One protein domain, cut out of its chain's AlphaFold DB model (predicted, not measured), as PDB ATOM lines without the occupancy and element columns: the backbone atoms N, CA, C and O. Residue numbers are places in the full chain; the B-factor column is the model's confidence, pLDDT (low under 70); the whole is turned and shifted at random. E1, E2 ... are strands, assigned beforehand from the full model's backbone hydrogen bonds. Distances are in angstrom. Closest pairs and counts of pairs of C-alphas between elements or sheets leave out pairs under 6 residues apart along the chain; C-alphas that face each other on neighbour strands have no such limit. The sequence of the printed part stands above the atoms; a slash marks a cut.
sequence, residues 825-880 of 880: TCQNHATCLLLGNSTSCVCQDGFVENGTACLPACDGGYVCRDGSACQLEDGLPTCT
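What this domain is: This is residues 825 to 880 of the 880 residues of the protein "mucin-22-like" of Branchiostoma belcheri (UniProt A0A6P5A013). Three antiparallel hairpins follow one another along a rod: E1 with E2, E3 with E4 in the middle, then E5 with E6. The printed part has 56 residues and six named strands, class all strand. It is only just loose, close to compact, with a radius of gyration of the C-alphas of 12.7 A, and spans 41 by 19 by 17 A.

How they stand to each other: In the hairpin of E1, residues 830 to 835, and E2, 838 to 843, N 833 and O 840 are within hydrogen-bond range, 2.9 A apart. So are N 848 and O 855, 2.8 A, in E3, 847 to 850, and E4, 853 to 856, and N 871 and O 878, 2.9 A, in E5, 870 to 873, and E6, 876 to 879. The closest C-alphas of E2 and E4, Cys 843 and Cys 854, are 5.6 A apart.

Where its parts are: E1 begins at C-alpha 830, (-115.343, 23.935, 76.593); E6 ends at C-alpha 879, (-125.267, 42.805, 78.437).

The domain as a whole: The printed part has no cut; the link E4 to E5 is long. Residues 835, 837, 838 and 860 have pLDDT under 70.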
ATOM      1  N   THR A 825    -116.703  19.036  85.115       73.38
ATOM      2  CA  THR A 825    -117.516  19.011  83.892       73.38
ATOM      3  C   THR A 825    -117.449  20.367  83.194       73.38
ATOM      4  O   THR A 825    -118.205  21.283  83.512       73.38
ATOM      5  N   CYS A 826    -116.532  20.491  82.236       86.50
ATOM      6  CA  CYS A 826    -116.426  21.667  81.382       86.50
ATOM      7  C   CYS A 826    -117.704  21.834  80.533       86.50
ATOM      8  O   CYS A 826    -118.129  20.901  79.851       86.50
ATOM      9  N   GLN A 827    -118.342  23.006  80.593       83.50
ATOM     10  CA  GLN A 827    -119.654  23.280  79.990       83.50
ATOM     11  C   GLN A 827    -119.557  24.251  78.810       83.50
ATOM     12  O   GLN A 827    -118.675  25.104  78.770       83.50
ATOM     13  N   ASN A 828    -120.529  24.168  77.892       84.00
ATOM     14  CA  ASN A 828    -120.750  25.114  76.788       84.00
ATOM     15  C   ASN A 828    -119.509  25.347  75.901       84.00
ATOM     16  O   ASN A 828    -118.821  26.342  76.057       84.00
ATOM     17  N   HIS A 829    -119.235  24.461  74.936       87.06
ATOM     18  CA  HIS A 829    -118.100  24.605  73.995       87.06
ATOM     19  C   HIS A 829    -116.698  24.608  74.641       87.06
ATOM     20  O   HIS A 829    -115.713  24.988  74.010       87.06
ATOM     21  N   ALA A 830    -116.595  24.130  75.880       86.19
ATOM     22  CA  ALA A 830    -115.343  23.935  76.593       86.19
ATOM     23  C   ALA A 830    -114.796  22.509  76.405       86.19
ATOM     24  O   ALA A 830    -115.527  21.530  76.562       86.19
ATOM     25  N   THR A 831    -113.499  22.390  76.129       84.06
ATOM     26  CA  THR A 831    -112.756  21.124  76.103       84.06
ATOM     27  C   THR A 831    -111.906  21.028  77.365       84.06
ATOM     28  O   THR A 831    -111.024  21.847  77.600       84.06
ATOM     29  N   CYS A 832    -112.178  20.022  78.188       84.69
ATOM     30  CA  CYS A 832    -111.383  19.729  79.375       84.69
ATOM     31  C   CYS A 832    -109.979  19.253  78.975       84.69
ATOM     32  O   CYS A 832    -109.856  18.222  78.311       84.69
ATOM     33  N   LEU A 833    -108.940  19.978  79.397       81.44
ATOM     34  CA  LEU A 833    -107.542  19.579  79.249       81.44
ATOM     35  C   LEU A 833    -106.892  19.333  80.613       81.44
ATOM     36  O   LEU A 833    -107.192  20.010  81.601       81.44
ATOM     37  N   LEU A 834    -105.962  18.380  80.633       72.50
ATOM     38  CA  LEU A 834    -105.010  18.177  81.717       72.50
ATOM     39  C   LEU A 834    -103.807  19.101  81.509       72.50
ATOM     40  O   LEU A 834    -103.191  19.102  80.449       72.50
ATOM     41  N   LEU A 835    -103.469  19.870  82.542       66.69
ATOM     42  CA  LEU A 835    -102.272  20.701  82.617       66.69
ATOM     43  C   LEU A 835    -101.498  20.260  83.863       66.69
ATOM     44  O   LEU A 835    -101.696  20.775  84.970       66.69
ATOM     45  N   GLY A 836    -100.685  19.214  83.689       75.69
ATOM     46  CA  GLY A 836    -100.048  18.485  84.785       75.69
ATOM     47  C   GLY A 836    -101.082  17.959  85.786       75.69
ATOM     48  O   GLY A 836    -102.042  17.292  85.417       75.69
ATOM     49  N   ASN A 837    -100.922  18.321  87.061       63.81
ATOM     50  CA  ASN A 837    -101.829  17.918  88.146       63.81
ATOM     51  C   ASN A 837    -103.123  18.759  88.234       63.81
ATOM     52  O   ASN A 837    -103.851  18.661  89.223       63.81
ATOM     53  N   SER A 838    -103.401  19.615  87.247       68.81
ATOM     54  CA  SER A 838    -104.578  20.492  87.206       68.81
ATOM     55  C   SER A 838    -105.433  20.238  85.963       68.81
ATOM     56  O   SER A 838    -104.954  19.698  84.969       68.81
ATOM     57  N   THR A 839    -106.709  20.623  86.013       80.50
ATOM     58  CA  THR A 839    -107.603  20.628  84.843       80.50
ATOM     59  C   THR A 839    -108.068  22.048  84.545       80.50
ATOM     60  O   THR A 839    -108.405  22.789  85.467       80.50
ATOM     61  N   SER A 840    -108.098  22.409  83.262       86.00
ATOM     62  CA  SER A 840    -108.622  23.682  82.745       86.00
ATOM     63  C   SER A 840    -109.620  23.408  81.619       86.00
ATOM     64  O   SER A 840    -109.569  22.363  80.961       86.00
ATOM     65  N   CYS A 841    -110.561  24.330  81.425       91.12
ATOM     66  CA  CYS A 841    -111.641  24.210  80.459       91.12
ATOM     67  C   CYS A 841    -111.346  25.100  79.245       91.12
ATOM     68  O   CYS A 841    -111.879  26.198  79.122       91.12
ATOM     69  N   VAL A 842    -110.503  24.615  78.329       90.38
ATOM     70  CA  VAL A 842    -110.088  25.383  77.148       90.38
ATOM     71  C   VAL A 842    -111.245  25.533  76.165       90.38
ATOM     72  O   VAL A 842    -111.821  24.557  75.680       90.38
ATOM     73  N   CYS A 843    -111.588  26.780  75.869       92.88
ATOM     74  CA  CYS A 843    -112.709  27.135  75.013       92.88
ATOM     75  C   CYS A 843    -112.432  26.887  73.526       92.88
ATOM     76  O   CYS A 843    -111.312  27.055  73.052       92.88
ATOM     77  N   GLN A 844    -113.479  26.534  72.776       85.94
ATOM     78  CA  GLN A 844    -113.465  26.621  71.313       85.94
ATOM     79  C   GLN A 844    -113.376  28.086  70.853       85.94
ATOM     80  O   GLN A 844    -113.828  28.992  71.558       85.94
ATOM     81  N   ASP A 845    -112.840  28.310  69.650       84.69
ATOM     82  CA  ASP A 845    -112.736  29.641  69.042       84.69
ATOM     83  C   ASP A 845    -114.079  30.390  69.066       84.69
ATOM     84  O   ASP A 845    -115.130  29.847  68.712       84.69
ATOM     85  N   GLY A 846    -114.043  31.659  69.482       87.00
ATOM     86  CA  GLY A 846    -115.242  32.479  69.683       87.00
ATOM     87  C   GLY A 846    -115.908  32.326  71.055       87.00
ATOM     88  O   GLY A 846    -116.980  32.897  71.259       87.00
ATOM     89  N   PHE A 847    -115.296  31.609  72.004       90.00
ATOM     90  CA  PHE A 847    -115.732  31.531  73.403       90.00
ATOM     91  C   PHE A 847    -114.593  31.898  74.380       90.00
ATOM     92  O   PHE A 847    -113.416  31.729  74.074       90.00
ATOM     93  N   VAL A 848    -114.955  32.398  75.565       87.31
ATOM     94  CA  VAL A 848    -114.071  32.905  76.633       87.31
ATOM     95  C   VAL A 848    -114.290  32.096  77.918       87.31
ATOM     96  O   VAL A 848    -115.429  31.736  78.226       87.31
ATOM     97  N   GLU A 849    -113.220  31.809  78.666       88.38
ATOM     98  CA  GLU A 849    -113.265  30.979  79.883       88.38
ATOM     99  C   GLU A 849    -113.939  31.728  81.045       88.38
ATOM    100  O   GLU A 849    -113.550  32.836  81.411       88.38
ATOM    101  N   ASN A 850    -114.952  31.108  81.652       88.38
ATOM    102  CA  ASN A 850    -115.607  31.554  82.880       88.38
ATOM    103  C   ASN A 850    -115.655  30.379  83.871       88.38
ATOM    104  O   ASN A 850    -116.671  29.694  84.037       88.38
ATOM    105  N   GLY A 851    -114.502  30.101  84.486       87.50
ATOM    106  CA  GLY A 851    -114.315  28.929  85.338       87.50
ATOM    107  C   GLY A 851    -114.492  27.641  84.533       87.50
ATOM    108  O   GLY A 851    -113.766  27.400  83.579       87.50
ATOM    109  N   THR A 852    -115.473  26.812  84.896       87.94
ATOM    110  CA  THR A 852    -115.751  25.564  84.165       87.94
ATOM    111  C   THR A 852    -116.650  25.735  82.939       87.94
ATOM    112  O   THR A 852    -116.907  24.753  82.251       87.94
ATOM    113  N   ALA A 853    -117.150  26.934  82.631       87.31
ATOM    114  CA  ALA A 853    -118.010  27.167  81.472       87.31
ATOM    115  C   ALA A 853    -117.350  28.125  80.479       87.31
ATOM    116  O   ALA A 853    -116.832  29.162  80.879       87.31
ATOM    117  N   CYS A 854    -117.436  27.831  79.183       92.25
ATOM    118  CA  CYS A 854    -117.040  28.782  78.148       92.25
ATOM    119  C   CYS A 854    -118.264  29.576  77.658       92.25
ATOM    120  O   CYS A 854    -119.337  29.025  77.402       92.25
ATOM    121  N   LEU A 855    -118.134  30.900  77.577       90.56
ATOM    122  CA  LEU A 855    -119.205  31.816  77.163       90.56
ATOM    123  C   LEU A 855    -118.857  32.462  75.818       90.56
ATOM    124  O   LEU A 855    -117.692  32.779  75.611       90.56
ATOM    125  N   PRO A 856    -119.816  32.671  74.896       86.62
ATOM    126  CA  PRO A 856    -119.514  33.270  73.597       86.62
ATOM    127  C   PRO A 856    -118.910  34.670  73.768       86.62
ATOM    128  O   PRO A 856    -119.415  35.484  74.543       86.62
ATOM    129  N   ALA A 857    -117.826  34.941  73.045       86.06
ATOM    130  CA  ALA A 857    -117.136  36.224  73.062       86.06
ATOM    131  C   ALA A 857    -118.018  37.328  72.456       86.06
ATOM    132  O   ALA A 857    -118.710  37.107  71.462       86.06
ATOM    133  N   CYS A 858    -117.948  38.549  72.994       84.81
ATOM    134  CA  CYS A 858    -118.694  39.703  72.469       84.81
ATOM    135  C   CYS A 858    -118.141  40.267  71.139       84.81
ATOM    136  O   CYS A 858    -118.348  41.441  70.830       84.81
ATOM    137  N   ASP A 859    -117.441  39.467  70.333       78.25
ATOM    138  CA  ASP A 859    -116.803  39.944  69.108       78.25
ATOM    139  C   ASP A 859    -117.822  40.223  67.993       78.25
ATOM    140  O   ASP A 859    -118.332  39.337  67.306       78.25
ATOM    141  N   GLY A 860    -118.108  41.511  67.796       62.41
ATOM    142  CA  GLY A 860    -118.548  42.093  66.523       62.41
ATOM    143  C   GLY A 860    -119.968  41.790  66.027       62.41
ATOM    144  O   GLY A 860    -120.391  42.426  65.060       62.41
ATOM    145  N   GLY A 861    -120.719  40.872  66.644       71.31
ATOM    146  CA  GLY A 861    -122.060  40.505  66.157       71.31
ATOM    147  C   GLY A 861    -123.067  39.974  67.180       71.31
ATOM    148  O   GLY A 861    -124.243  39.836  66.842       71.31
ATOM    149  N   TYR A 862    -122.654  39.689  68.417       74.50
ATOM    150  CA  TYR A 862    -123.550  39.143  69.435       74.50
ATOM    151  C   TYR A 862    -124.374  40.250  70.103       74.50
ATOM    152  O   TYR A 862    -123.852  41.115  70.801       74.50
ATOM    153  N   VAL A 863    -125.687  40.204  69.880       76.12
ATOM    154  CA  VAL A 863    -126.683  41.034  70.570       76.12
ATOM    155  C   VAL A 863    -127.333  40.177  71.650       76.12
ATOM    156  O   VAL A 863    -127.714  39.032  71.389       76.12
ATOM    157  N   CYS A 864    -127.470  40.714  72.859       82.44
ATOM    158  CA  CYS A 864    -128.121  40.010  73.956       82.44
ATOM    159  C   CYS A 864    -129.623  39.805  73.688       82.44
ATOM    160  O   CYS A 864    -130.234  40.441  72.827       82.44
ATOM    161  N   ARG A 865    -130.249  38.867  74.413       84.38
ATOM    162  CA  ARG A 865    -131.621  38.391  74.127       84.38
ATOM    163  C   ARG A 865    -132.709  39.473  74.263       84.38
ATOM    164  O   ARG A 865    -133.798  39.323  73.717       84.38
ATOM    165  N   ASP A 866    -132.413  40.532  75.000       86.06
ATOM    166  CA  ASP A 866    -133.223  41.736  75.204       86.06
ATOM    167  C   ASP A 866    -132.987  42.833  74.143       86.06
ATOM    168  O   ASP A 866    -133.725  43.817  74.111       86.06
ATOM    169  N   GLY A 867    -132.006  42.654  73.253       85.00
ATOM    170  CA  GLY A 867    -131.581  43.642  72.262       85.00
ATOM    171  C   GLY A 867    -130.431  44.548  72.718       85.00
ATOM    172  O   GLY A 867    -130.066  45.451  71.966       85.00
ATOM    173  N   SER A 868    -129.878  44.332  73.917       88.12
ATOM    174  CA  SER A 868    -128.739  45.092  74.449       88.12
ATOM    175  C   SER A 868    -127.401  44.652  73.834       88.12
ATOM    176  O   SER A 868    -127.303  43.599  73.190       88.12
ATOM    177  N   ALA A 869    -126.364  45.482  73.970       86.69
ATOM    178  CA  ALA A 869    -125.052  45.203  73.395       86.69
ATOM    179  C   ALA A 869    -124.259  44.239  74.287       86.69
ATOM    180  O   ALA A 869    -124.190  44.428  75.499       86.69
ATOM    181  N   CYS A 870    -123.624  43.231  73.685       87.62
ATOM    182  CA  CYS A 870    -122.619  42.429  74.379       87.62
ATOM    183  C   CYS A 870    -121.349  43.281  74.541       87.62
ATOM    184  O   CYS A 870    -120.779  43.722  73.540       87.62
ATOM    185  N   GLN A 871    -120.900  43.512  75.775       88.06
ATOM    186  CA  GLN A 871    -119.615  44.145  76.085       88.06
ATOM    187  C   GLN A 871    -118.787  43.249  77.010       88.06
ATOM    188  O   GLN A 871    -119.330  42.526  77.841       88.06
ATOM    189  N   LEU A 872    -117.462  43.296  76.878       85.06
ATOM    190  CA  LEU A 872    -116.549  42.604  77.790       85.06
ATOM    191  C   LEU A 872    -116.248  43.519  78.983       85.06
ATOM    192  O   LEU A 872    -115.465  44.459  78.858       85.06
ATOM    193  N   GLU A 873    -116.871  43.241  80.127       85.88
ATOM    194  CA  GLU A 873    -116.630  43.933  81.399       85.88
ATOM    195  C   GLU A 873    -115.828  42.985  82.304       85.88
ATOM    196  O   GLU A 873    -116.188  41.819  82.463       85.88
ATOM    197  N   ASP A 874    -114.662  43.434  82.780       86.06
ATOM    198  CA  ASP A 874    -113.640  42.609  83.455       86.06
ATOM    199  C   ASP A 874    -113.279  41.287  82.729       86.06
ATOM    200  O   ASP A 874    -112.870  40.300  83.338       86.06
ATOM    201  N   GLY A 875    -113.403  41.271  81.395       77.69
ATOM    202  CA  GLY A 875    -113.128  40.106  80.542       77.69
ATOM    203  C   GLY A 875    -114.289  39.112  80.407       77.69
ATOM    204  O   GLY A 875    -114.174  38.151  79.648       77.69
ATOM    205  N   LEU A 876    -115.418  39.351  81.079       79.12
ATOM    206  CA  LEU A 876    -116.626  38.533  80.986       79.12
ATOM    207  C   LEU A 876    -117.658  39.175  80.041       79.12
ATOM    208  O   LEU A 876    -117.831  40.396  80.061       79.12
ATOM    209  N   PRO A 877    -118.371  38.388  79.211       80.75
ATOM    210  CA  PRO A 877    -119.412  38.918  78.340       80.75
ATOM    211  C   PRO A 877    -120.642  39.339  79.160       80.75
ATOM    212  O   PRO A 877    -121.345  38.509  79.741       80.75
ATOM    213  N   THR A 878    -120.903  40.643  79.190       85.50
ATOM    214  CA  THR A 878    -122.034  41.298  79.862       85.50
ATOM    215  C   THR A 878    -122.976  41.947  78.846       85.50
ATOM    216  O   THR A 878    -122.613  42.162  77.690       85.50
ATOM    217  N   CYS A 879    -124.207  42.234  79.269       85.62
ATOM    218  CA  CYS A 879    -125.267  42.805  78.437       85.62
ATOM    219  C   CYS A 879    -125.585  44.235  78.902       85.62
ATOM    220  O   CYS A 879    -125.945  44.418  80.067       85.62
ATOM    221  N   THR A 880    -125.448  45.222  78.007       84.75
ATOM    222  CA  THR A 880    -125.524  46.672  78.308       84.75
ATOM    223  C   THR A 880    -126.480  47.437  77.393       84.75
ATOM    224  O   THR A 880    -126.286  47.343  76.154       84.75
TER     225      THR A 880